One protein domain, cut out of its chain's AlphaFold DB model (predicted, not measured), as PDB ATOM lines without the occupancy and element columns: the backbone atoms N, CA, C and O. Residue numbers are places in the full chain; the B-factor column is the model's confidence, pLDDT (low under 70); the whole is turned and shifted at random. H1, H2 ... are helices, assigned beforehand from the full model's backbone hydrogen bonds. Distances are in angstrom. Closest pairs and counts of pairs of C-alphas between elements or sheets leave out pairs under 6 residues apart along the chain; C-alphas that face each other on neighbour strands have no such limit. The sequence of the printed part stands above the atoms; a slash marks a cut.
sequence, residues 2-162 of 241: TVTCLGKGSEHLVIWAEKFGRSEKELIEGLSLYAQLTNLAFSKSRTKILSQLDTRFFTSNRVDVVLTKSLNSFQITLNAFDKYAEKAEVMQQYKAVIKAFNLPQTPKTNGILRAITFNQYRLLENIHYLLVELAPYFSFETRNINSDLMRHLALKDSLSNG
ATOM      1  N   THR A   2     103.964 160.959 130.346       27.52
ATOM      2  CA  THR A   2     104.501 162.166 130.981       27.52
ATOM      3  C   THR A   2     105.530 161.778 132.043       27.52
ATOM      4  O   THR A   2     105.192 161.068 132.985       27.52
ATOM      5  N   VAL A   3     106.783 162.215 131.885       29.36
ATOM      6  CA  VAL A   3     107.820 162.082 132.918       29.36
ATOM      7  C   VAL A   3     107.594 163.203 133.926       29.36
ATOM      8  O   VAL A   3     107.973 164.350 133.705       29.36
ATOM      9  N   THR A   4     106.879 162.885 134.999       34.19
ATOM     10  CA  THR A   4     106.658 163.794 136.123       34.19
ATOM     11  C   THR A   4     107.950 163.906 136.925       34.19
ATOM     12  O   THR A   4     108.501 162.894 137.353       34.19
ATOM     13  N   CYS A   5     108.424 165.138 137.111       35.91
ATOM     14  CA  CYS A   5     109.602 165.493 137.893       35.91
ATOM     15  C   CYS A   5     109.608 164.795 139.260       35.91
ATOM     16  O   CYS A   5     108.849 165.168 140.157       35.91
ATOM     17  N   LEU A   6     110.492 163.818 139.436       38.75
ATOM     18  CA  LEU A   6     110.846 163.310 140.750       38.75
ATOM     19  C   LEU A   6     112.098 164.061 141.211       38.75
ATOM     20  O   LEU A   6     113.087 164.164 140.487       38.75
ATOM     21  N   GLY A   7     112.026 164.650 142.406       39.06
ATOM     22  CA  GLY A   7     113.187 165.263 143.045       39.06
ATOM     23  C   GLY A   7     114.326 164.250 143.168       39.06
ATOM     24  O   GLY A   7     114.066 163.054 143.249       39.06
ATOM     25  N   LYS A   8     115.566 164.750 143.208       48.91
ATOM     26  CA  LYS A   8     116.876 164.054 143.206       48.91
ATOM     27  C   LYS A   8     116.989 162.646 143.842       48.91
ATOM     28  O   LYS A   8     117.934 161.938 143.529       48.91
ATOM     29  N   GLY A   9     116.065 162.203 144.696       52.47
ATOM     30  CA  GLY A   9     116.003 160.821 145.181       52.47
ATOM     31  C   GLY A   9     115.554 159.766 144.161       52.47
ATOM     32  O   GLY A   9     115.863 158.593 144.349       52.47
ATOM     33  N   SER A  10     114.912 160.141 143.047       61.25
ATOM     34  CA  SER A  10     114.581 159.169 141.987       61.25
ATOM     35  C   SER A  10     115.784 158.677 141.199       61.25
ATOM     36  O   SER A  10     115.760 157.552 140.715       61.25
ATOM     37  N   GLU A  11     116.834 159.487 141.061       70.94
ATOM     38  CA  GLU A  11     117.999 159.129 140.245       70.94
ATOM     39  C   GLU A  11     118.735 157.919 140.833       70.94
ATOM     40  O   GLU A  11     119.077 156.992 140.105       70.94
ATOM     41  N   HIS A  12     118.892 157.848 142.158       72.19
ATOM     42  CA  HIS A  12     119.525 156.700 142.815       72.19
ATOM     43  C   HIS A  12     118.690 155.413 142.721       72.19
ATOM     44  O   HIS A  12     119.254 154.322 142.614       72.19
ATOM     45  N   LEU A  13     117.357 155.528 142.732       72.62
ATOM     46  CA  LEU A  13     116.455 154.393 142.524       72.62
ATOM     47  C   LEU A  13     116.502 153.891 141.072       72.62
ATOM     48  O   LEU A  13     116.514 152.683 140.843       72.62
ATOM     49  N   VAL A  14     116.565 154.809 140.104       73.69
ATOM     50  CA  VAL A  14     116.729 154.481 138.681       73.69
ATOM     51  C   VAL A  14     118.068 153.781 138.453       73.69
ATOM     52  O   VAL A  14     118.081 152.695 137.884       73.69
ATOM     53  N   ILE A  15     119.166 154.304 139.012       75.00
ATOM     54  CA  ILE A  15     120.489 153.662 138.951       75.00
ATOM     55  C   ILE A  15     120.441 152.245 139.537       75.00
ATOM     56  O   ILE A  15     120.986 151.323 138.939       75.00
ATOM     57  N   TRP A  16     119.782 152.043 140.683       81.19
ATOM     58  CA  TRP A  16     119.604 150.711 141.268       81.19
ATOM     59  C   TRP A  16     118.873 149.752 140.320       81.19
ATOM     60  O   TRP A  16     119.349 148.640 140.065       81.19
ATOM     61  N   ALA A  17     117.725 150.186 139.800       81.38
ATOM     62  CA  ALA A  17     116.885 149.367 138.939       81.38
ATOM     63  C   ALA A  17     117.585 149.028 137.615       81.38
ATOM     64  O   ALA A  17     117.560 147.872 137.194       81.38
ATOM     65  N   GLU A  18     118.258 149.998 136.998       79.31
ATOM     66  CA  GLU A  18     118.972 149.832 135.729       79.31
ATOM     67  C   GLU A  18     120.245 148.996 135.883       79.31
ATOM     68  O   GLU A  18     120.478 148.074 135.101       79.31
ATOM     69  N   LYS A  19     121.060 149.274 136.907       79.81
ATOM     70  CA  LYS A  19     122.356 148.607 137.105       79.81
ATOM     71  C   LYS A  19     122.203 147.152 137.523       79.81
ATOM     72  O   LYS A  19     122.985 146.306 137.093       79.81
ATOM     73  N   PHE A  20     121.225 146.860 138.377       81.69
ATOM     74  CA  PHE A  20     121.092 145.539 138.988       81.69
ATOM     75  C   PHE A  20     119.873 144.748 138.506       81.69
ATOM     76  O   PHE A  20     119.762 143.569 138.846       81.69
ATOM     77  N   GLY A  21     118.965 145.357 137.734       83.00
ATOM     78  CA  GLY A  21     117.736 144.702 137.276       83.00
ATOM     79  C   GLY A  21     116.810 144.310 138.431       83.00
ATOM     80  O   GLY A  21     116.221 143.230 138.406       83.00
ATOM     81  N   ARG A  22     116.741 145.139 139.480       85.44
ATOM     82  CA  ARG A  22     116.026 144.865 140.739       85.44
ATOM     83  C   ARG A  22     114.907 145.874 140.979       85.44
ATOM     84  O   ARG A  22     114.974 147.021 140.550       85.44
ATOM     85  N   SER A  23     113.886 145.449 141.713       89.62
ATOM     86  CA  SER A  23     112.741 146.288 142.076       89.62
ATOM     87  C   SER A  23     113.030 147.227 143.258       89.62
ATOM     88  O   SER A  23     113.954 147.012 144.048       89.62
ATOM     89  N   GLU A  24     112.187 148.248 143.432       89.19
ATOM     90  CA  GLU A  24     112.192 149.119 144.619       89.19
ATOM     91  C   GLU A  24     111.912 148.334 145.913       89.19
ATOM     92  O   GLU A  24     112.522 148.581 146.953       89.19
ATOM     93  N   LYS A  25     111.029 147.331 145.855       91.00
ATOM     94  CA  LYS A  25     110.739 146.461 147.002       91.00
ATOM     95  C   LYS A  25     111.993 145.716 147.464       91.00
ATOM     96  O   LYS A  25     112.251 145.636 148.664       91.00
ATOM     97  N   GLU A  26     112.780 145.209 146.518       92.81
ATOM     98  CA  GLU A  26     114.066 144.571 146.805       92.81
ATOM     99  C   GLU A  26     115.085 145.577 147.354       92.81
ATOM    100  O   GLU A  26     115.829 145.230 148.265       92.81
ATOM    101  N   LEU A  27     115.088 146.834 146.893       91.38
ATOM    102  CA  LEU A  27     115.928 147.882 147.489       91.38
ATOM    103  C   LEU A  27     115.594 148.091 148.973       91.38
ATOM    104  O   LEU A  27     116.491 148.098 149.816       91.38
ATOM    105  N   ILE A  28     114.308 148.213 149.313       93.00
ATOM    106  CA  ILE A  28     113.846 148.394 150.700       93.00
ATOM    107  C   ILE A  28     114.217 147.181 151.567       93.00
ATOM    108  O   ILE A  28     114.687 147.345 152.700       93.00
ATOM    109  N   GLU A  29     114.025 145.964 151.050       95.31
ATOM    110  CA  GLU A  29     114.425 144.732 151.735       95.31
ATOM    111  C   GLU A  29     115.941 144.686 151.952       95.31
ATOM    112  O   GLU A  29     116.395 144.488 153.078       95.31
ATOM    113  N   GLY A  30     116.722 144.925 150.901       95.19
ATOM    114  CA  GLY A  30     118.176 144.867 150.933       95.19
ATOM    115  C   GLY A  30     118.780 145.891 151.889       95.19
ATOM    116  O   GLY A  30     119.653 145.553 152.688       95.19
ATOM    117  N   LEU A  31     118.261 147.122 151.881       93.62
ATOM    118  CA  LEU A  31     118.618 148.134 152.871       93.62
ATOM    119  C   LEU A  31     118.295 147.622 154.283       93.62
ATOM    120  O   LEU A  31     119.184 147.594 155.134       93.62
ATOM    121  N   SER A  32     117.080 147.125 154.525       95.94
ATOM    122  CA  SER A  32     116.696 146.597 155.843       95.94
ATOM    123  C   SER A  32     117.652 145.500 156.338       95.94
ATOM    124  O   SER A  32     118.113 145.538 157.481       95.94
ATOM    125  N   LEU A  33     118.007 144.555 155.463       97.12
ATOM    126  CA  LEU A  33     118.970 143.494 155.761       97.12
ATOM    127  C   LEU A  33     120.353 144.067 156.093       97.12
ATOM    128  O   LEU A  33     120.974 143.640 157.065       97.12
ATOM    129  N   TYR A  34     120.820 145.064 155.341       95.31
ATOM    130  CA  TYR A  34     122.134 145.670 155.554       95.31
ATOM    131  C   TYR A  34     122.222 146.384 156.912       95.31
ATOM    132  O   TYR A  34     123.214 146.250 157.625       95.31
ATOM    133  N   ALA A  35     121.156 147.070 157.333       94.38
ATOM    134  CA  ALA A  35     121.081 147.670 158.665       94.38
ATOM    135  C   ALA A  35     121.158 146.610 159.781       94.38
ATOM    136  O   ALA A  35     121.862 146.780 160.781       94.38
ATOM    137  N   GLN A  36     120.449 145.493 159.610       96.56
ATOM    138  CA  GLN A  36     120.451 144.374 160.557       96.56
ATOM    139  C   GLN A  36     121.795 143.634 160.599       96.56
ATOM    140  O   GLN A  36     122.189 143.142 161.661       96.56
ATOM    141  N   LEU A  37     122.506 143.578 159.474       96.50
ATOM    142  CA  LEU A  37     123.872 143.075 159.376       96.50
ATOM    143  C   LEU A  37     124.858 143.996 160.110       96.50
ATOM    144  O   LEU A  37     125.634 143.524 160.936       96.50
ATOM    145  N   THR A  38     124.768 145.315 159.918       94.50
ATOM    146  CA  THR A  38     125.563 146.274 160.704       94.50
ATOM    147  C   THR A  38     125.264 146.143 162.204       94.50
ATOM    148  O   THR A  38     126.169 146.182 163.037       94.50
ATOM    149  N   ASN A  39     124.005 145.915 162.591       95.75
ATOM    150  CA  ASN A  39     123.665 145.632 163.988       95.75
ATOM    151  C   ASN A  39     124.285 144.328 164.511       95.75
ATOM    152  O   ASN A  39     124.620 144.272 165.697       95.75
ATOM    153  N   LEU A  40     124.440 143.298 163.667       96.25
ATOM    154  CA  LEU A  40     125.206 142.096 164.011       96.25
ATOM    155  C   LEU A  40     126.676 142.447 164.258       96.25
ATOM    156  O   LEU A  40     127.223 141.999 165.267       96.25
ATOM    157  N   ALA A  41     127.284 143.272 163.400       94.69
ATOM    158  CA  ALA A  41     128.671 143.704 163.557       94.69
ATOM    159  C   ALA A  41     128.907 144.355 164.930       94.69
ATOM    160  O   ALA A  41     129.879 144.028 165.591       94.69
ATOM    161  N   PHE A  42     127.979 145.170 165.434       94.62
ATOM    162  CA  PHE A  42     128.080 145.778 166.772       94.62
ATOM    163  C   PHE A  42     127.499 144.935 167.925       94.62
ATOM    164  O   PHE A  42     127.389 145.410 169.059       94.62
ATOM    165  N   SER A  43     127.041 143.709 167.672       95.31
ATOM    166  CA  SER A  43     126.363 142.914 168.696       95.31
ATOM    167  C   SER A  43     127.348 142.275 169.674       95.31
ATOM    168  O   SER A  43     128.250 141.548 169.270       95.31
ATOM    169  N   LYS A  44     127.069 142.370 170.982       93.00
ATOM    170  CA  LYS A  44     127.768 141.570 172.011       93.00
ATOM    171  C   LYS A  44     127.636 140.056 171.792       93.00
ATOM    172  O   LYS A  44     128.440 139.283 172.294       93.00
ATOM    173  N   SER A  45     126.613 139.625 171.052       93.56
ATOM    174  CA  SER A  45     126.363 138.211 170.741       93.56
ATOM    175  C   SER A  45     126.958 137.747 169.407       93.56
ATOM    176  O   SER A  45     126.746 136.594 169.036       93.56
ATOM    177  N   ARG A  46     127.707 138.609 168.697       93.25
ATOM    178  CA  ARG A  46     128.277 138.354 167.362       93.25
ATOM    179  C   ARG A  46     128.997 137.011 167.278       93.25
ATOM    180  O   ARG A  46     128.592 136.171 166.486       93.25
ATOM    181  N   THR A  47     129.975 136.756 168.150       90.06
ATOM    182  CA  THR A  47     130.752 135.503 168.138       90.06
ATOM    183  C   THR A  47     129.866 134.270 168.290       90.06
ATOM    184  O   THR A  47     129.986 133.336 167.508       90.06
ATOM    185  N   LYS A  48     128.918 134.296 169.240       91.06
ATOM    186  CA  LYS A  48     127.967 133.194 169.457       91.06
ATOM    187  C   LYS A  48     127.073 132.961 168.239       91.06
ATOM    188  O   LYS A  48     126.784 131.822 167.905       91.06
ATOM    189  N   ILE A  49     126.601 134.027 167.595       92.06
ATOM    190  CA  ILE A  49     125.747 133.920 166.404       92.06
ATOM    191  C   ILE A  49     126.534 133.330 165.236       92.06
ATOM    192  O   ILE A  49     126.023 132.465 164.528       92.06
ATOM    193  N   LEU A  50     127.764 133.795 165.024       90.31
ATOM    194  CA  LEU A  50     128.575 133.370 163.892       90.31
ATOM    195  C   LEU A  50     129.035 131.915 164.042       90.31
ATOM    196  O   LEU A  50     128.905 131.162 163.083       90.31
ATOM    197  N   SER A  51     129.421 131.483 165.247       86.19
ATOM    198  CA  SER A  51     129.873 130.106 165.495       86.19
ATOM    199  C   SER A  51     128.770 129.043 165.461       86.19
ATOM    200  O   SER A  51     129.067 127.864 165.304       86.19
ATOM    201  N   GLN A  52     127.498 129.423 165.608       83.62
ATOM    202  CA  GLN A  52     126.383 128.476 165.541       83.62
ATOM    203  C   GLN A  52     126.170 127.977 164.112       83.62
ATOM    204  O   GLN A  52     125.703 128.749 163.277       83.62
ATOM    205  N   LEU A  53     126.430 126.701 163.838       78.00
ATOM    206  CA  LEU A  53     126.060 126.075 162.571       78.00
ATOM    207  C   LEU A  53     124.982 125.019 162.766       78.00
ATOM    208  O   LEU A  53     124.988 124.261 163.731       78.00
ATOM    209  N   ASP A  54     124.083 124.978 161.796       76.88
ATOM    210  CA  ASP A  54     123.135 123.903 161.611       76.88
ATOM    211  C   ASP A  54     123.675 122.927 160.553       76.88
ATOM    212  O   ASP A  54     123.731 123.241 159.369       76.88
ATOM    213  N   THR A  55     124.135 121.748 160.965       70.12
ATOM    214  CA  THR A  55     124.835 120.790 160.089       70.12
ATOM    215  C   THR A  55     123.890 119.810 159.390       70.12
ATOM    216  O   THR A  55     124.224 118.646 159.190       70.12
ATOM    217  N   ARG A  56     122.689 120.255 159.004       77.06
ATOM    218  CA  ARG A  56     121.657 119.375 158.430       77.06
ATOM    219  C   ARG A  56     122.008 118.760 157.069       77.06
ATOM    220  O   ARG A  56     121.532 117.662 156.799       77.06
ATOM    221  N   PHE A  57     122.805 119.427 156.229       84.00
ATOM    222  CA  PHE A  57     123.173 118.914 154.899       84.00
ATOM    223  C   PHE A  57     124.547 118.232 154.882       84.00
ATOM    224  O   PHE A  57     124.646 117.054 154.547       84.00
ATOM    225  N   PHE A  58     125.613 118.942 155.269       81.88
ATOM    226  CA  PHE A  58     126.946 118.349 155.404       81.88
ATOM    227  C   PHE A  58     127.247 118.018 156.875       81.88
ATOM    228  O   PHE A  58     127.391 118.912 157.706       81.88
ATOM    229  N   THR A  59     127.402 116.730 157.192       74.12
ATOM    230  CA  THR A  59     127.630 116.220 158.559       74.12
ATOM    231  C   THR A  59     129.064 115.703 158.746       74.12
ATOM    232  O   THR A  59     129.285 114.527 159.030       74.12
ATOM    233  N   SER A  60     130.065 116.557 158.527       78.44
ATOM    234  CA  SER A  60     131.488 116.186 158.608       78.44
ATOM    235  C   SER A  60     132.246 117.143 159.522       78.44
ATOM    236  O   SER A  60     132.014 118.344 159.471       78.44
ATOM    237  N   ASN A  61     133.220 116.644 160.288       80.88
ATOM    238  CA  ASN A  61     134.126 117.479 161.095       80.88
ATOM    239  C   ASN A  61     134.912 118.512 160.259       80.88
ATOM    240  O   ASN A  61     135.385 119.519 160.778       80.88
ATOM    241  N   ARG A  62     135.033 118.295 158.944       83.94
ATOM    242  CA  ARG A  62     135.619 119.268 158.009       83.94
ATOM    243  C   ARG A  62     134.775 120.533 157.884       83.94
ATOM    244  O   ARG A  62     135.329 121.590 157.616       83.94
ATOM    245  N   VAL A  63     133.466 120.445 158.110       83.81
ATOM    246  CA  VAL A  63     132.566 121.605 158.108       83.81
ATOM    247  C   VAL A  63     132.962 122.591 159.210       83.81
ATOM    248  O   VAL A  63     133.027 123.795 158.963       83.81
ATOM    249  N   ASP A  64     133.336 122.084 160.386       84.62
ATOM    250  CA  ASP A  64     133.819 122.916 161.492       84.62
ATOM    251  C   ASP A  64     135.162 123.583 161.160       84.62
ATOM    252  O   ASP A  64     135.368 124.755 161.487       84.62
ATOM    253  N   VAL A  65     136.058 122.881 160.453       85.56
ATOM    254  CA  VAL A  65     137.329 123.453 159.965       85.56
ATOM    255  C   VAL A  65     137.074 124.582 158.967       85.56
ATOM    256  O   VAL A  65     137.652 125.661 159.100       85.56
ATOM    257  N   VAL A  66     136.173 124.366 158.002       86.50
ATOM    258  CA  VAL A  66     135.774 125.369 157.001       86.50
ATOM    259  C   VAL A  66     135.234 126.631 157.684       86.50
ATOM    260  O   VAL A  66     135.659 127.744 157.359       86.50
ATOM    261  N   LEU A  67     134.340 126.475 158.666       86.12
ATOM    262  CA  LEU A  67     133.777 127.605 159.407       86.12
ATOM    263  C   LEU A  67     134.796 128.325 160.276       86.12
ATOM    264  O   LEU A  67     134.855 129.553 160.251       86.12
ATOM    265  N   THR A  68     135.601 127.577 161.025       86.75
ATOM    266  CA  THR A  68     136.629 128.146 161.902       86.75
ATOM    267  C   THR A  68     137.624 128.956 161.085       86.75
ATOM    268  O   THR A  68     137.944 130.092 161.432       86.75
ATOM    269  N   LYS A  69     138.054 128.424 159.940       86.25
ATOM    270  CA  LYS A  69     138.921 129.146 159.016       86.25
ATOM    271  C   LYS A  69     138.264 130.411 158.473       86.25
ATOM    272  O   LYS A  69     138.918 131.449 158.414       86.25
ATOM    273  N   SER A  70     136.989 130.338 158.093       87.12
ATOM    274  CA  SER A  70     136.236 131.510 157.647       87.12
ATOM    275  C   SER A  70     136.203 132.596 158.730       87.12
ATOM    276  O   SER A  70     136.560 133.731 158.433       87.12
ATOM    277  N   LEU A  71     135.896 132.251 159.986       86.94
ATOM    278  CA  LEU A  71     135.936 133.196 161.113       86.94
ATOM    279  C   LEU A  71     137.324 133.815 161.309       86.94
ATOM    280  O   LEU A  71     137.450 135.029 161.461       86.94
ATOM    281  N   ASN A  72     138.370 132.990 161.253       87.00
ATOM    282  CA  ASN A  72     139.746 133.450 161.416       87.00
ATOM    283  C   ASN A  72     140.176 134.395 160.280       87.00
ATOM    284  O   ASN A  72     140.940 135.328 160.519       87.00
ATOM    285  N   SER A  73     139.673 134.182 159.057       83.62
ATOM    286  CA  SER A  73     140.081 134.948 157.871       83.62
ATOM    287  C   SER A  73     139.741 136.439 157.934       83.62
ATOM    288  O   SER A  73     140.477 137.239 157.366       83.62
ATOM    289  N   PHE A  74     138.703 136.832 158.676       86.88
ATOM    290  CA  PHE A  74     138.336 138.242 158.856       86.88
ATOM    291  C   PHE A  74     138.606 138.775 160.269       86.88
ATOM    292  O   PHE A  74     138.128 139.850 160.636       86.88
ATOM    293  N   GLN A  75     139.421 138.079 161.070       87.06
ATOM    294  CA  GLN A  75     139.791 138.535 162.416       87.06
ATOM    295  C   GLN A  75     140.509 139.895 162.395       87.06
ATOM    296  O   GLN A  75     140.309 140.719 163.286       87.06
ATOM    297  N   ILE A  76     141.323 140.158 161.366       84.00
ATOM    298  CA  ILE A  76     141.997 141.453 161.189       84.00
ATOM    299  C   ILE A  76     140.963 142.560 160.952       84.00
ATOM    300  O   ILE A  76     141.004 143.585 161.635       84.00
ATOM    301  N   THR A  77     140.006 142.331 160.045       88.31
ATOM    302  CA  THR A  77     138.893 143.254 159.786       88.31
ATOM    303  C   THR A  77     138.084 143.511 161.052       88.31
ATOM    304  O   THR A  77     137.747 144.655 161.350       88.31
ATOM    305  N   LEU A  78     137.817 142.459 161.829       89.81
ATOM    306  CA  LEU A  78     137.078 142.537 163.084       89.81
ATOM    307  C   LEU A  78     137.777 143.428 164.110       89.81
ATOM    308  O   LEU A  78     137.146 144.300 164.698       89.81
ATOM    309  N   ASN A  79     139.082 143.233 164.290       89.44
ATOM    310  CA  ASN A  79     139.882 144.022 165.221       89.44
ATOM    311  C   ASN A  79     139.930 145.499 164.804       89.44
ATOM    312  O   ASN A  79     139.835 146.381 165.655       89.44
ATOM    313  N   ALA A  80     140.072 145.775 163.503       86.69
ATOM    314  CA  ALA A  80     140.026 147.138 162.982       86.69
ATOM    315  C   ALA A  80     138.647 147.774 163.214       86.69
ATOM    316  O   ALA A  80     138.562 148.896 163.712       86.69
ATOM    317  N   PHE A  81     137.572 147.037 162.933       91.50
ATOM    318  CA  PHE A  81     136.205 147.488 163.168       91.50
ATOM    319  C   PHE A  81     135.943 147.800 164.645       91.50
ATOM    320  O   PHE A  81     135.478 148.893 164.955       91.50
ATOM    321  N   ASP A  82     136.303 146.898 165.560       91.25
ATOM    322  CA  ASP A  82     136.107 147.099 167.000       91.25
ATOM    323  C   ASP A  82     136.925 148.286 167.547       91.25
ATOM    324  O   ASP A  82     136.552 148.875 168.561       91.25
ATOM    325  N   LYS A  83     138.031 148.650 166.882       89.81
ATOM    326  CA  LYS A  83     138.891 149.770 167.278       89.81
ATOM    327  C   LYS A  83     138.420 151.123 166.740       89.81
ATOM    328  O   LYS A  83     138.577 152.120 167.438       89.81
ATOM    329  N   TYR A  84     137.924 151.170 165.504       87.38
ATOM    330  CA  TYR A  84     137.728 152.432 164.779       87.38
ATOM    331  C   TYR A  84     136.273 152.745 164.423       87.38
ATOM    332  O   TYR A  84     135.980 153.882 164.069       87.38
ATOM    333  N   ALA A  85     135.356 151.774 164.484       89.12
ATOM    334  CA  ALA A  85     133.972 152.001 164.086       89.12
ATOM    335  C   ALA A  85     133.091 152.377 165.283       89.12
ATOM    336  O   ALA A  85     132.940 151.614 166.238       89.12
ATOM    337  N   GLU A  86     132.410 153.520 165.189       90.19
ATOM    338  CA  GLU A  86     131.398 153.924 166.161       90.19
ATOM    339  C   GLU A  86     129.983 153.676 165.635       90.19
ATOM    340  O   GLU A  86     129.573 154.183 164.588       90.19
ATOM    341  N   LYS A  87     129.178 152.921 166.395       88.75
ATOM    342  CA  LYS A  87     127.826 152.535 165.963       88.75
ATOM    343  C   LYS A  87     126.936 153.733 165.635       88.75
ATOM    344  O   LYS A  87     126.169 153.675 164.675       88.75
ATOM    345  N   ALA A  88     126.984 154.779 166.457       89.50
ATOM    346  CA  ALA A  88     126.141 155.955 166.276       89.50
ATOM    347  C   ALA A  88     126.449 156.657 164.946       89.50
ATOM    348  O   ALA A  88     125.524 156.930 164.179       89.50
ATOM    349  N   GLU A  89     127.734 156.847 164.648       89.00
ATOM    350  CA  GLU A  89     128.205 157.461 163.409       89.00
ATOM    351  C   GLU A  89     127.821 156.619 162.186       89.00
ATOM    352  O   GLU A  89     127.157 157.115 161.271       89.00
ATOM    353  N   VAL A  90     128.133 155.318 162.206       88.12
ATOM    354  CA  VAL A  90     127.807 154.397 161.105       88.12
ATOM    355  C   VAL A  90     126.306 154.407 160.807       88.12
ATOM    356  O   VAL A  90     125.887 154.515 159.652       88.12
ATOM    357  N   MET A  91     125.467 154.339 161.844       89.00
ATOM    358  CA  MET A  91     124.014 154.345 161.665       89.00
ATOM    359  C   MET A  91     123.477 155.710 161.223       89.00
ATOM    360  O   MET A  91     122.459 155.760 160.529       89.00
ATOM    361  N   GLN A  92     124.124 156.816 161.597       88.31
ATOM    362  CA  GLN A  92     123.768 158.150 161.113       88.31
ATOM    363  C   GLN A  92     124.059 158.288 159.616       88.31
ATOM    364  O   GLN A  92     123.179 158.716 158.866       88.31
ATOM    365  N   GLN A  93     125.245 157.871 159.171       84.75
ATOM    366  CA  GLN A  93     125.608 157.864 157.754       84.75
ATOM    367  C   GLN A  93     124.661 156.967 156.949       84.75
ATOM    368  O   GLN A  93     124.118 157.381 155.927       84.75
ATOM    369  N   TYR A  94     124.370 155.771 157.463       86.69
ATOM    370  CA  TYR A  94     123.417 154.851 156.852       86.69
ATOM    371  C   TYR A  94     122.011 155.469 156.691       86.69
ATOM    372  O   TYR A  94     121.396 155.377 155.628       86.69
ATOM    373  N   LYS A  95     121.505 156.174 157.715       87.62
ATOM    374  CA  LYS A  95     120.224 156.900 157.636       87.62
ATOM    375  C   LYS A  95     120.253 158.041 156.619       87.62
ATOM    376  O   LYS A  95     119.245 158.267 155.948       87.62
ATOM    377  N   ALA A  96     121.373 158.754 156.497       83.88
ATOM    378  CA  ALA A  96     121.532 159.805 155.495       83.88
ATOM    379  C   ALA A  96     121.409 159.236 154.072       83.88
ATOM    380  O   ALA A  96     120.720 159.820 153.237       83.88
ATOM    381  N   VAL A  97     121.980 158.052 153.838       80.69
ATOM    382  CA  VAL A  97     121.869 157.338 152.561       80.69
ATOM    383  C   VAL A  97     120.432 156.897 152.286       80.69
ATOM    384  O   VAL A  97     119.915 157.182 151.211       80.69
ATOM    385  N   ILE A  98     119.735 156.294 153.259       85.94
ATOM    386  CA  ILE A  98     118.304 155.956 153.108       85.94
ATOM    387  C   ILE A  98     117.486 157.188 152.715       85.94
ATOM    388  O   ILE A  98     116.646 157.115 151.819       85.94
ATOM    389  N   LYS A  99     117.729 158.325 153.378       84.44
ATOM    390  CA  LYS A  99     117.019 159.574 153.087       84.44
ATOM    391  C   LYS A  99     117.265 160.040 151.649       84.44
ATOM    392  O   LYS A  99     116.338 160.555 151.031       84.44
ATOM    393  N   ALA A 100     118.471 159.834 151.115       79.88
ATOM    394  CA  ALA A 100     118.813 160.202 149.743       79.88
ATOM    395  C   ALA A 100     118.003 159.424 148.692       79.88
ATOM    396  O   ALA A 100     117.704 159.987 147.649       79.88
ATOM    397  N   PHE A 101     117.581 158.187 148.972       78.75
ATOM    398  CA  PHE A 101     116.741 157.407 148.053       78.75
ATOM    399  C   PHE A 101     115.278 157.867 147.983       78.75
ATOM    400  O   PHE A 101     114.568 157.455 147.073       78.75
ATOM    401  N   ASN A 102     114.806 158.685 148.934       82.25
ATOM    402  CA  ASN A 102     113.415 159.156 148.990       82.25
ATOM    403  C   ASN A 102     112.372 158.020 148.843       82.25
ATOM    404  O   ASN A 102     111.415 158.127 148.077       82.25
ATOM    405  N   LEU A 103     112.592 156.910 149.554       83.88
ATOM    406  CA  LEU A 103     111.781 155.696 149.425       83.88
ATOM    407  C   LEU A 103     110.363 155.887 149.986       83.88
ATOM    408  O   LEU A 103     110.201 156.536 151.024       83.88
ATOM    409  N   PRO A 104     109.343 155.240 149.391       83.25
ATOM    410  CA  PRO A 104     107.962 155.324 149.872       83.25
ATOM    411  C   PRO A 104     107.753 154.622 151.219       83.25
ATOM    412  O   PRO A 104     106.794 154.911 151.932       83.25
ATOM    413  N   GLN A 105     108.639 153.691 151.578       88.12
ATOM    414  CA  GLN A 105     108.628 153.000 152.863       88.12
ATOM    415  C   GLN A 105     110.000 153.089 153.517       88.12
ATOM    416  O   GLN A 105     111.033 152.945 152.865       88.12
ATOM    417  N   THR A 106     110.009 153.290 154.834       87.00
ATOM    418  CA  THR A 106     111.250 153.310 155.609       87.00
ATOM    419  C   THR A 106     111.778 151.883 155.804       87.00
ATOM    420  O   THR A 106     111.053 151.046 156.350       87.00
ATOM    421  N   PRO A 107     113.037 151.590 155.422       91.62
ATOM    422  CA  PRO A 107     113.672 150.310 155.715       91.62
ATOM    423  C   PRO A 107     113.690 150.005 157.219       91.62
ATOM    424  O   PRO A 107     113.874 150.895 158.057       91.62
ATOM    425  N   LYS A 108     113.542 148.730 157.582       93.06
ATOM    426  CA  LYS A 108     113.616 148.284 158.980       93.06
ATOM    427  C   LYS A 108     115.071 148.315 159.440       93.06
ATOM    428  O   LYS A 108     115.897 147.567 158.934       93.06
ATOM    429  N   THR A 109     115.382 149.159 160.420       91.25
ATOM    430  CA  THR A 109     116.764 149.363 160.911       91.25
ATOM    431  C   THR A 109     117.063 148.679 162.242       91.25
ATOM    432  O   THR A 109     118.199 148.679 162.717       91.25
ATOM    433  N   ASN A 110     116.046 148.092 162.861       91.94
ATOM    434  CA  ASN A 110     116.123 147.326 164.095       91.94
ATOM    435  C   ASN A 110     116.288 145.823 163.816       91.94
ATOM    436  O   ASN A 110     115.946 145.322 162.745       91.94
ATOM    437  N   GLY A 111     116.786 145.099 164.820       95.00
ATOM    438  CA  GLY A 111     117.043 143.661 164.736       95.00
ATOM    439  C   GLY A 111     118.485 143.321 164.358       95.00
ATOM    440  O   GLY A 111     119.313 144.202 164.128       95.00
ATOM    441  N   ILE A 112     118.782 142.023 164.348       95.81
ATOM    442  CA  ILE A 112     120.101 141.451 164.061       95.81
ATOM    443  C   ILE A 112     119.912 140.375 162.998       95.81
ATOM    444  O   ILE A 112     119.087 139.476 163.185       95.81
ATOM    445  N   LEU A 113     120.696 140.442 161.926       96.06
ATOM    446  CA  LEU A 113     120.663 139.444 160.865       96.06
ATOM    447  C   LEU A 113     121.465 138.214 161.299       96.06
ATOM    448  O   LEU A 113     122.678 138.289 161.432       96.06
ATOM    449  N   ARG A 114     120.791 137.097 161.592       94.38
ATOM    450  CA  ARG A 114     121.429 135.883 162.154       94.38
ATOM    451  C   ARG A 114     121.743 134.811 161.115       94.38
ATOM    452  O   ARG A 114     122.624 133.989 161.336       94.38
ATOM    453  N   ALA A 115     120.990 134.814 160.025       93.31
ATOM    454  CA  ALA A 115     121.102 133.906 158.899       93.31
ATOM    455  C   ALA A 115     120.588 134.635 157.655       93.31
ATOM    456  O   ALA A 115     119.776 135.557 157.779       93.31
ATOM    457  N   ILE A 116     121.053 134.217 156.482       93.94
ATOM    458  CA  ILE A 116     120.582 134.724 155.194       93.94
ATOM    459  C   ILE A 116     120.362 133.554 154.255       93.94
ATOM    460  O   ILE A 116     121.120 132.593 154.277       93.94
ATOM    461  N   THR A 117     119.352 133.660 153.403       91.38
ATOM    462  CA  THR A 117     119.300 132.836 152.196       91.38
ATOM    463  C   THR A 117     120.284 133.383 151.168       91.38
ATOM    464  O   THR A 117     120.665 134.555 151.194       91.38
ATOM    465  N   PHE A 118     120.641 132.574 150.183       87.19
ATOM    466  CA  PHE A 118     121.509 133.038 149.106       87.19
ATOM    467  C   PHE A 118     120.929 134.153 148.240       87.19
ATOM    468  O   PHE A 118     121.648 135.039 147.790       87.19
ATOM    469  N   ASN A 119     119.610 134.177 148.053       88.25
ATOM    470  CA  ASN A 119     118.966 135.295 147.369       88.25
ATOM    471  C   ASN A 119     119.145 136.604 148.151       88.25
ATOM    472  O   ASN A 119     119.403 137.645 147.548       88.25
ATOM    473  N   GLN A 120     119.071 136.540 149.483       94.44
ATOM    474  CA  GLN A 120     119.341 137.684 150.353       94.44
ATOM    475  C   GLN A 120     120.820 138.075 150.347       94.44
ATOM    476  O   GLN A 120     121.110 139.265 150.366       94.44
ATOM    477  N   TYR A 121     121.744 137.113 150.259       93.38
ATOM    478  CA  TYR A 121     123.169 137.387 150.038       93.38
ATOM    479  C   TYR A 121     123.396 138.207 148.759       93.38
ATOM    480  O   TYR A 121     124.001 139.273 148.821       93.38
ATOM    481  N   ARG A 122     122.835 137.780 147.619       89.12
ATOM    482  CA  ARG A 122     122.969 138.512 146.344       89.12
ATOM    483  C   ARG A 122     122.367 139.910 146.411       89.12
ATOM    484  O   ARG A 122     122.902 140.859 145.848       89.12
ATOM    485  N   LEU A 123     121.231 140.034 147.094       92.12
ATOM    486  CA  LEU A 123     120.606 141.330 147.314       92.12
ATOM    487  C   LEU A 123     121.515 142.246 148.145       92.12
ATOM    488  O   LEU A 123     121.719 143.403 147.789       92.12
ATOM    489  N   LEU A 124     122.087 141.711 149.220       94.56
ATOM    490  CA  LEU A 124     123.016 142.404 150.099       94.56
ATOM    491  C   LEU A 124     124.318 142.815 149.396       94.56
ATOM    492  O   LEU A 124     124.777 143.926 149.643       94.56
ATOM    493  N   GLU A 125     124.877 141.997 148.497       91.19
ATOM    494  CA  GLU A 125     126.036 142.398 147.681       91.19
ATOM    495  C   GLU A 125     125.721 143.614 146.808       91.19
ATOM    496  O   GLU A 125     126.470 144.591 146.824       91.19
ATOM    497  N   ASN A 126     124.582 143.614 146.111       89.44
ATOM    498  CA  ASN A 126     124.182 144.762 145.296       89.44
ATOM    499  C   ASN A 126     124.047 146.036 146.152       89.44
ATOM    500  O   ASN A 126     124.498 147.110 145.752       89.44
ATOM    501  N   ILE A 127     123.456 145.918 147.349       90.19
ATOM    502  CA  ILE A 127     123.342 147.032 148.302       90.19
ATOM    503  C   ILE A 127     124.713 147.474 148.801       90.19
ATOM    504  O   ILE A 127     124.966 148.669 148.900       90.19
ATOM    505  N   HIS A 128     125.609 146.538 149.100       90.38
ATOM    506  CA  HIS A 128     126.959 146.844 149.543       90.38
ATOM    507  C   HIS A 128     127.706 147.694 148.508       90.38
ATOM    508  O   HIS A 128     128.213 148.760 148.856       90.38
ATOM    509  N   TYR A 129     127.690 147.284 147.236       85.19
ATOM    510  CA  TYR A 129     128.269 148.063 146.136       85.19
ATOM    511  C   TYR A 129     127.624 149.444 145.998       85.19
ATOM    512  O   TYR A 129     128.325 150.448 145.887       85.19
ATOM    513  N   LEU A 130     126.294 149.512 146.074       83.38
ATOM    514  CA  LEU A 130     125.561 150.772 146.009       83.38
ATOM    515  C   LEU A 130     125.959 151.732 147.145       83.38
ATOM    516  O   LEU A 130     126.191 152.915 146.906       83.38
ATOM    517  N   LEU A 131     126.072 151.234 148.379       82.31
ATOM    518  CA  LEU A 131     126.493 152.031 149.534       82.31
ATOM    519  C   LEU A 131     127.952 152.483 149.412       82.31
ATOM    520  O   LEU A 131     128.269 153.616 149.765       82.31
ATOM    521  N   VAL A 132     128.835 151.630 148.892       81.00
ATOM    522  CA  VAL A 132     130.240 151.974 148.626       81.00
ATOM    523  C   VAL A 132     130.354 153.162 147.669       81.00
ATOM    524  O   VAL A 132     131.172 154.054 147.917       81.00
ATOM    525  N   GLU A 133     129.524 153.184 146.624       78.56
ATOM    526  CA  GLU A 133     129.498 154.234 145.598       78.56
ATOM    527  C   GLU A 133     128.833 155.526 146.085       78.56
ATOM    528  O   GLU A 133     129.360 156.615 145.861       78.56
ATOM    529  N   LEU A 134     127.686 155.425 146.763       74.88
ATOM    530  CA  LEU A 134     126.868 156.587 147.127       74.88
ATOM    531  C   LEU A 134     127.223 157.206 148.482       74.88
ATOM    532  O   LEU A 134     126.852 158.348 148.754       74.88
ATOM    533  N   ALA A 135     127.915 156.468 149.348       70.19
ATOM    534  CA  ALA A 135     128.230 156.895 150.703       70.19
ATOM    535  C   ALA A 135     129.749 156.933 150.912       70.19
ATOM    536  O   ALA A 135     130.290 156.062 151.597       70.19
ATOM    537  N   PRO A 136     130.464 157.936 150.364       59.09
ATOM    538  CA  PRO A 136     131.924 158.030 150.480       59.09
ATOM    539  C   PRO A 136     132.415 158.058 151.937       59.09
ATOM    540  O   PRO A 136     133.555 157.698 152.200       59.09
ATOM    541  N   TYR A 137     131.543 158.421 152.884       57.09
ATOM    542  CA  TYR A 137     131.838 158.464 154.317       57.09
ATOM    543  C   TYR A 137     131.631 157.139 155.055       57.09
ATOM    544  O   TYR A 137     132.058 157.035 156.200       57.09
ATOM    545  N   PHE A 138     131.014 156.132 154.420       68.31
ATOM    546  CA  PHE A 138     130.854 154.808 155.024       68.31
ATOM    547  C   PHE A 138     132.237 154.250 155.347       68.31
ATOM    548  O   PHE A 138     133.002 153.995 154.415       68.31
ATOM    549  N   SER A 139     132.569 154.102 156.636       76.56
ATOM    550  CA  SER A 139     133.946 153.793 157.031       76.56
ATOM    551  C   SER A 139     134.437 152.512 156.362       76.56
ATOM    552  O   SER A 139     133.681 151.546 156.182       76.56
ATOM    553  N   PHE A 140     135.706 152.518 155.961       82.75
ATOM    554  CA  PHE A 140     136.351 151.391 155.293       82.75
ATOM    555  C   PHE A 140     136.198 150.097 156.105       82.75
ATOM    556  O   PHE A 140     135.867 149.044 155.560       82.75
ATOM    557  N   GLU A 141     136.320 150.199 157.426       87.12
ATOM    558  CA  GLU A 141     136.157 149.101 158.373       87.12
ATOM    559  C   GLU A 141     134.734 148.540 158.348       87.12
ATOM    560  O   GLU A 141     134.560 147.322 158.316       87.12
ATOM    561  N   THR A 142     133.711 149.405 158.308       88.19
ATOM    562  CA  THR A 142     132.308 148.963 158.244       88.19
ATOM    563  C   THR A 142     132.023 148.248 156.930       88.19
ATOM    564  O   THR A 142     131.332 147.227 156.919       88.19
ATOM    565  N   ARG A 143     132.558 148.762 155.815       87.88
ATOM    566  CA  ARG A 143     132.417 148.122 154.500       87.88
ATOM    567  C   ARG A 143     132.994 146.708 154.542       87.88
ATOM    568  O   ARG A 143     132.282 145.750 154.244       87.88
ATOM    569  N   ASN A 144     134.241 146.578 154.979       89.62
ATOM    570  CA  ASN A 144     134.925 145.292 154.981       89.62
ATOM    571  C   ASN A 144     134.248 144.296 155.921       89.62
ATOM    572  O   ASN A 144     133.946 143.187 155.487       89.62
ATOM    573  N   ILE A 145     133.922 144.691 157.160       92.75
ATOM    574  CA  ILE A 145     133.319 143.729 158.090       92.75
ATOM    575  C   ILE A 145     131.939 143.282 157.620       92.75
ATOM    576  O   ILE A 145     131.598 142.113 157.761       92.75
ATOM    577  N   ASN A 146     131.142 144.176 157.027       93.56
ATOM    578  CA  ASN A 146     129.852 143.783 156.481       93.56
ATOM    579  C   ASN A 146     130.037 142.817 155.305       93.56
ATOM    580  O   ASN A 146     129.332 141.817 155.252       93.56
ATOM    581  N   SER A 147     131.004 143.058 154.416       92.62
ATOM    582  CA  SER A 147     131.365 142.119 153.342       92.62
ATOM    583  C   SER A 147     131.711 140.730 153.874       92.62
ATOM    584  O   SER A 147     131.119 139.728 153.458       92.62
ATOM    585  N   ASP A 148     132.577 140.677 154.880       92.44
ATOM    586  CA  ASP A 148     133.005 139.431 155.510       92.44
ATOM    587  C   ASP A 148     131.843 138.710 156.218       92.44
ATOM    588  O   ASP A 148     131.660 137.500 156.051       92.44
ATOM    589  N   LEU A 149     130.989 139.446 156.939       94.69
ATOM    590  CA  LEU A 149     129.802 138.892 157.596       94.69
ATOM    591  C   LEU A 149     128.781 138.351 156.584       94.69
ATOM    592  O   LEU A 149     128.223 137.277 156.815       94.69
ATOM    593  N   MET A 150     128.542 139.044 155.462       94.75
ATOM    594  CA  MET A 150     127.647 138.562 154.396       94.75
ATOM    595  C   MET A 150     128.133 137.227 153.838       94.75
ATOM    596  O   MET A 150     127.364 136.266 153.791       94.75
ATOM    597  N   ARG A 151     129.416 137.149 153.469       92.19
ATOM    598  CA  ARG A 151     130.032 135.928 152.927       92.19
ATOM    599  C   ARG A 151     130.014 134.792 153.939       92.19
ATOM    600  O   ARG A 151     129.695 133.662 153.582       92.19
ATOM    601  N   HIS A 152     130.284 135.082 155.210       93.19
ATOM    602  CA  HIS A 152     130.225 134.079 156.269       93.19
ATOM    603  C   HIS A 152     128.806 133.536 156.487       93.19
ATOM    604  O   HIS A 152     128.615 132.325 156.583       93.19
ATOM    605  N   LEU A 153     127.788 134.401 156.527       94.00
ATOM    606  CA  LEU A 153     126.399 133.957 156.653       94.00
ATOM    607  C   LEU A 153     125.937 133.160 155.418       94.00
ATOM    608  O   LEU A 153     125.217 132.176 155.579       94.00
ATOM    609  N   ALA A 154     126.387 133.524 154.212       92.44
ATOM    610  CA  ALA A 154     126.115 132.764 152.989       92.44
ATOM    611  C   ALA A 154     126.819 131.399 152.978       92.44
ATOM    612  O   ALA A 154     126.215 130.402 152.592       92.44
ATOM    613  N   LEU A 155     128.065 131.329 153.457       91.38
ATOM    614  CA  LEU A 155     128.784 130.069 153.651       91.38
ATOM    615  C   LEU A 155     128.000 129.143 154.587       91.38
ATOM    616  O   LEU A 155     127.820 127.969 154.277       91.38
ATOM    617  N   LYS A 156     127.488 129.671 155.705       91.56
ATOM    618  CA  LYS A 156     126.652 128.898 156.634       91.56
ATOM    619  C   LYS A 156     125.387 128.373 155.966       91.56
ATOM    620  O   LYS A 156     125.066 127.204 156.161       91.56
ATOM    621  N   ASP A 157     124.698 129.193 155.171       91.56
ATOM    622  CA  ASP A 157     123.541 128.748 154.382       91.56
ATOM    623  C   ASP A 157     123.921 127.602 153.439       91.56
ATOM    624  O   ASP A 157     123.292 126.547 153.477       91.56
ATOM    625  N   SER A 158     125.002 127.758 152.672       89.56
ATOM    626  CA  SER A 158     125.493 126.724 151.756       89.56
ATOM    627  C   SER A 158     125.885 125.428 152.473       89.56
ATOM    628  O   SER A 158     125.642 124.341 151.954       89.56
ATOM    629  N   LEU A 159     126.461 125.512 153.674       89.31
ATOM    630  CA  LEU A 159     126.823 124.330 154.462       89.31
ATOM    631  C   LEU A 159     125.601 123.639 155.096       89.31
ATOM    632  O   LEU A 159     125.586 122.417 155.243       89.31
ATOM    633  N   SER A 160     124.577 124.415 155.454       89.06
ATOM    634  CA  SER A 160     123.369 123.910 156.127       89.06
ATOM    635  C   SER A 160     122.337 123.354 155.147       89.06
ATOM    636  O   SER A 160     121.634 122.405 155.481       89.06
ATOM    637  N   ASN A 161     122.242 123.952 153.955       88.88
ATOM    638  CA  ASN A 161     121.175 123.714 152.976       88.88
ATOM    639  C   ASN A 161     121.694 123.201 151.617       88.88
ATOM    640  O   ASN A 161     120.896 122.917 150.724       88.88
ATOM    641  N   GLY A 162     123.013 123.090 151.444       87.12
ATOM    642  CA  GLY A 162     123.640 122.760 150.167       87.12
ATOM    643  C   GLY A 162     123.751 123.960 149.216       87.12
ATOM    644  O   GLY A 162     123.325 125.080 149.494       87.12
TER     645      GLY A 162
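This is residues 2 to 162 of the 241 residues of an uncharacterized protein of Vibrio anguillarum (UniProt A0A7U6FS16). H7 and H8 fold back on each other as a helical hairpin, and H2 crosses both at close to a right angle; H4 and H5 follow one another along H8. H6 runs back beside H2, H1 lies toward one end of the long axis with H4 at the other, and the long link of residues 101 to 117 passes over H2 on the side away from H7. The printed part has 161 residues with eight named helices, H1 to H8 in order, and no named strand: the class is all helix. The whole is compact, with a radius of gyration of the C-alphas of 16.8 A, yet elongated in outline, 61 by 35 by 23 A.

Start at H1, residues 9 to 20, and go on to H2, residues 24 to 41. They only just touch, with 3 pairs of C-alphas within 8 A, through residues 13 to 17 and 24 to 27 alone; the closest C-alphas, of Leu 13 and Glu 24, are 7.1 A apart. Next come H3, residues 46 to 51, and H4, residues 61 to 73, a helical hairpin that only just touches, with 3 such pairs; the closest C-alphas, of Ser 51 and Leu 67, are 7.7 A apart. H5, residues 75 to 84, meets H4 only through their link. H6, residues 87 to 100, only just touches residues 31 to 35 of H2, with 3 pairs, Ala 35 and Tyr 94 closest at 7.8 A between C-alphas; they run opposite ways at a shallow tilt of 7 degrees. Look then at H7, residues 118 to 134: it touches residues 26 to 34 of H2, about perpendicular at 87 degrees, with C-alphas 30 and 124 closest at 5.5 A. H8, residues 140 to 161, forms a helical hairpin with H7, opposite ways at a shallow tilt of 10 degrees; C-alphas 118 and 154 are closest at 6.0 A. Residues 142 to 150 of H8 touch residues 34 to 41 of H2, with C-alphas 146 and 38 closest at 6.5 A. Residues 152 to 159 touch H4, with C-alphas 152 and 70 closest at 6.7 A, and residues 141 to 145 touch H5, with C-alphas 141 and 81 closest at 5.1 A. Every O i to N i+4 pair is within hydrogen-bond range in H2 to H8; in H1, 7 of 8 are.

Find C-alpha 9 at (116.003, 160.821, 145.181), where H1 begins. H2 runs 25.7 A from first to last C-alpha, H6 20.1 A and H7 24.2 A. H8, the longest, runs 31.6 A to C-alpha 161 at (121.175, 123.714, 152.976).

The C-alphas farthest apart, of Thr 2 and Asn 61, are 61.5 A apart. The printed part has no cut, and H6 to H7 is a long link. Confidence is low, with pLDDT under 70, at residues 2 to 10 and 136 to 138.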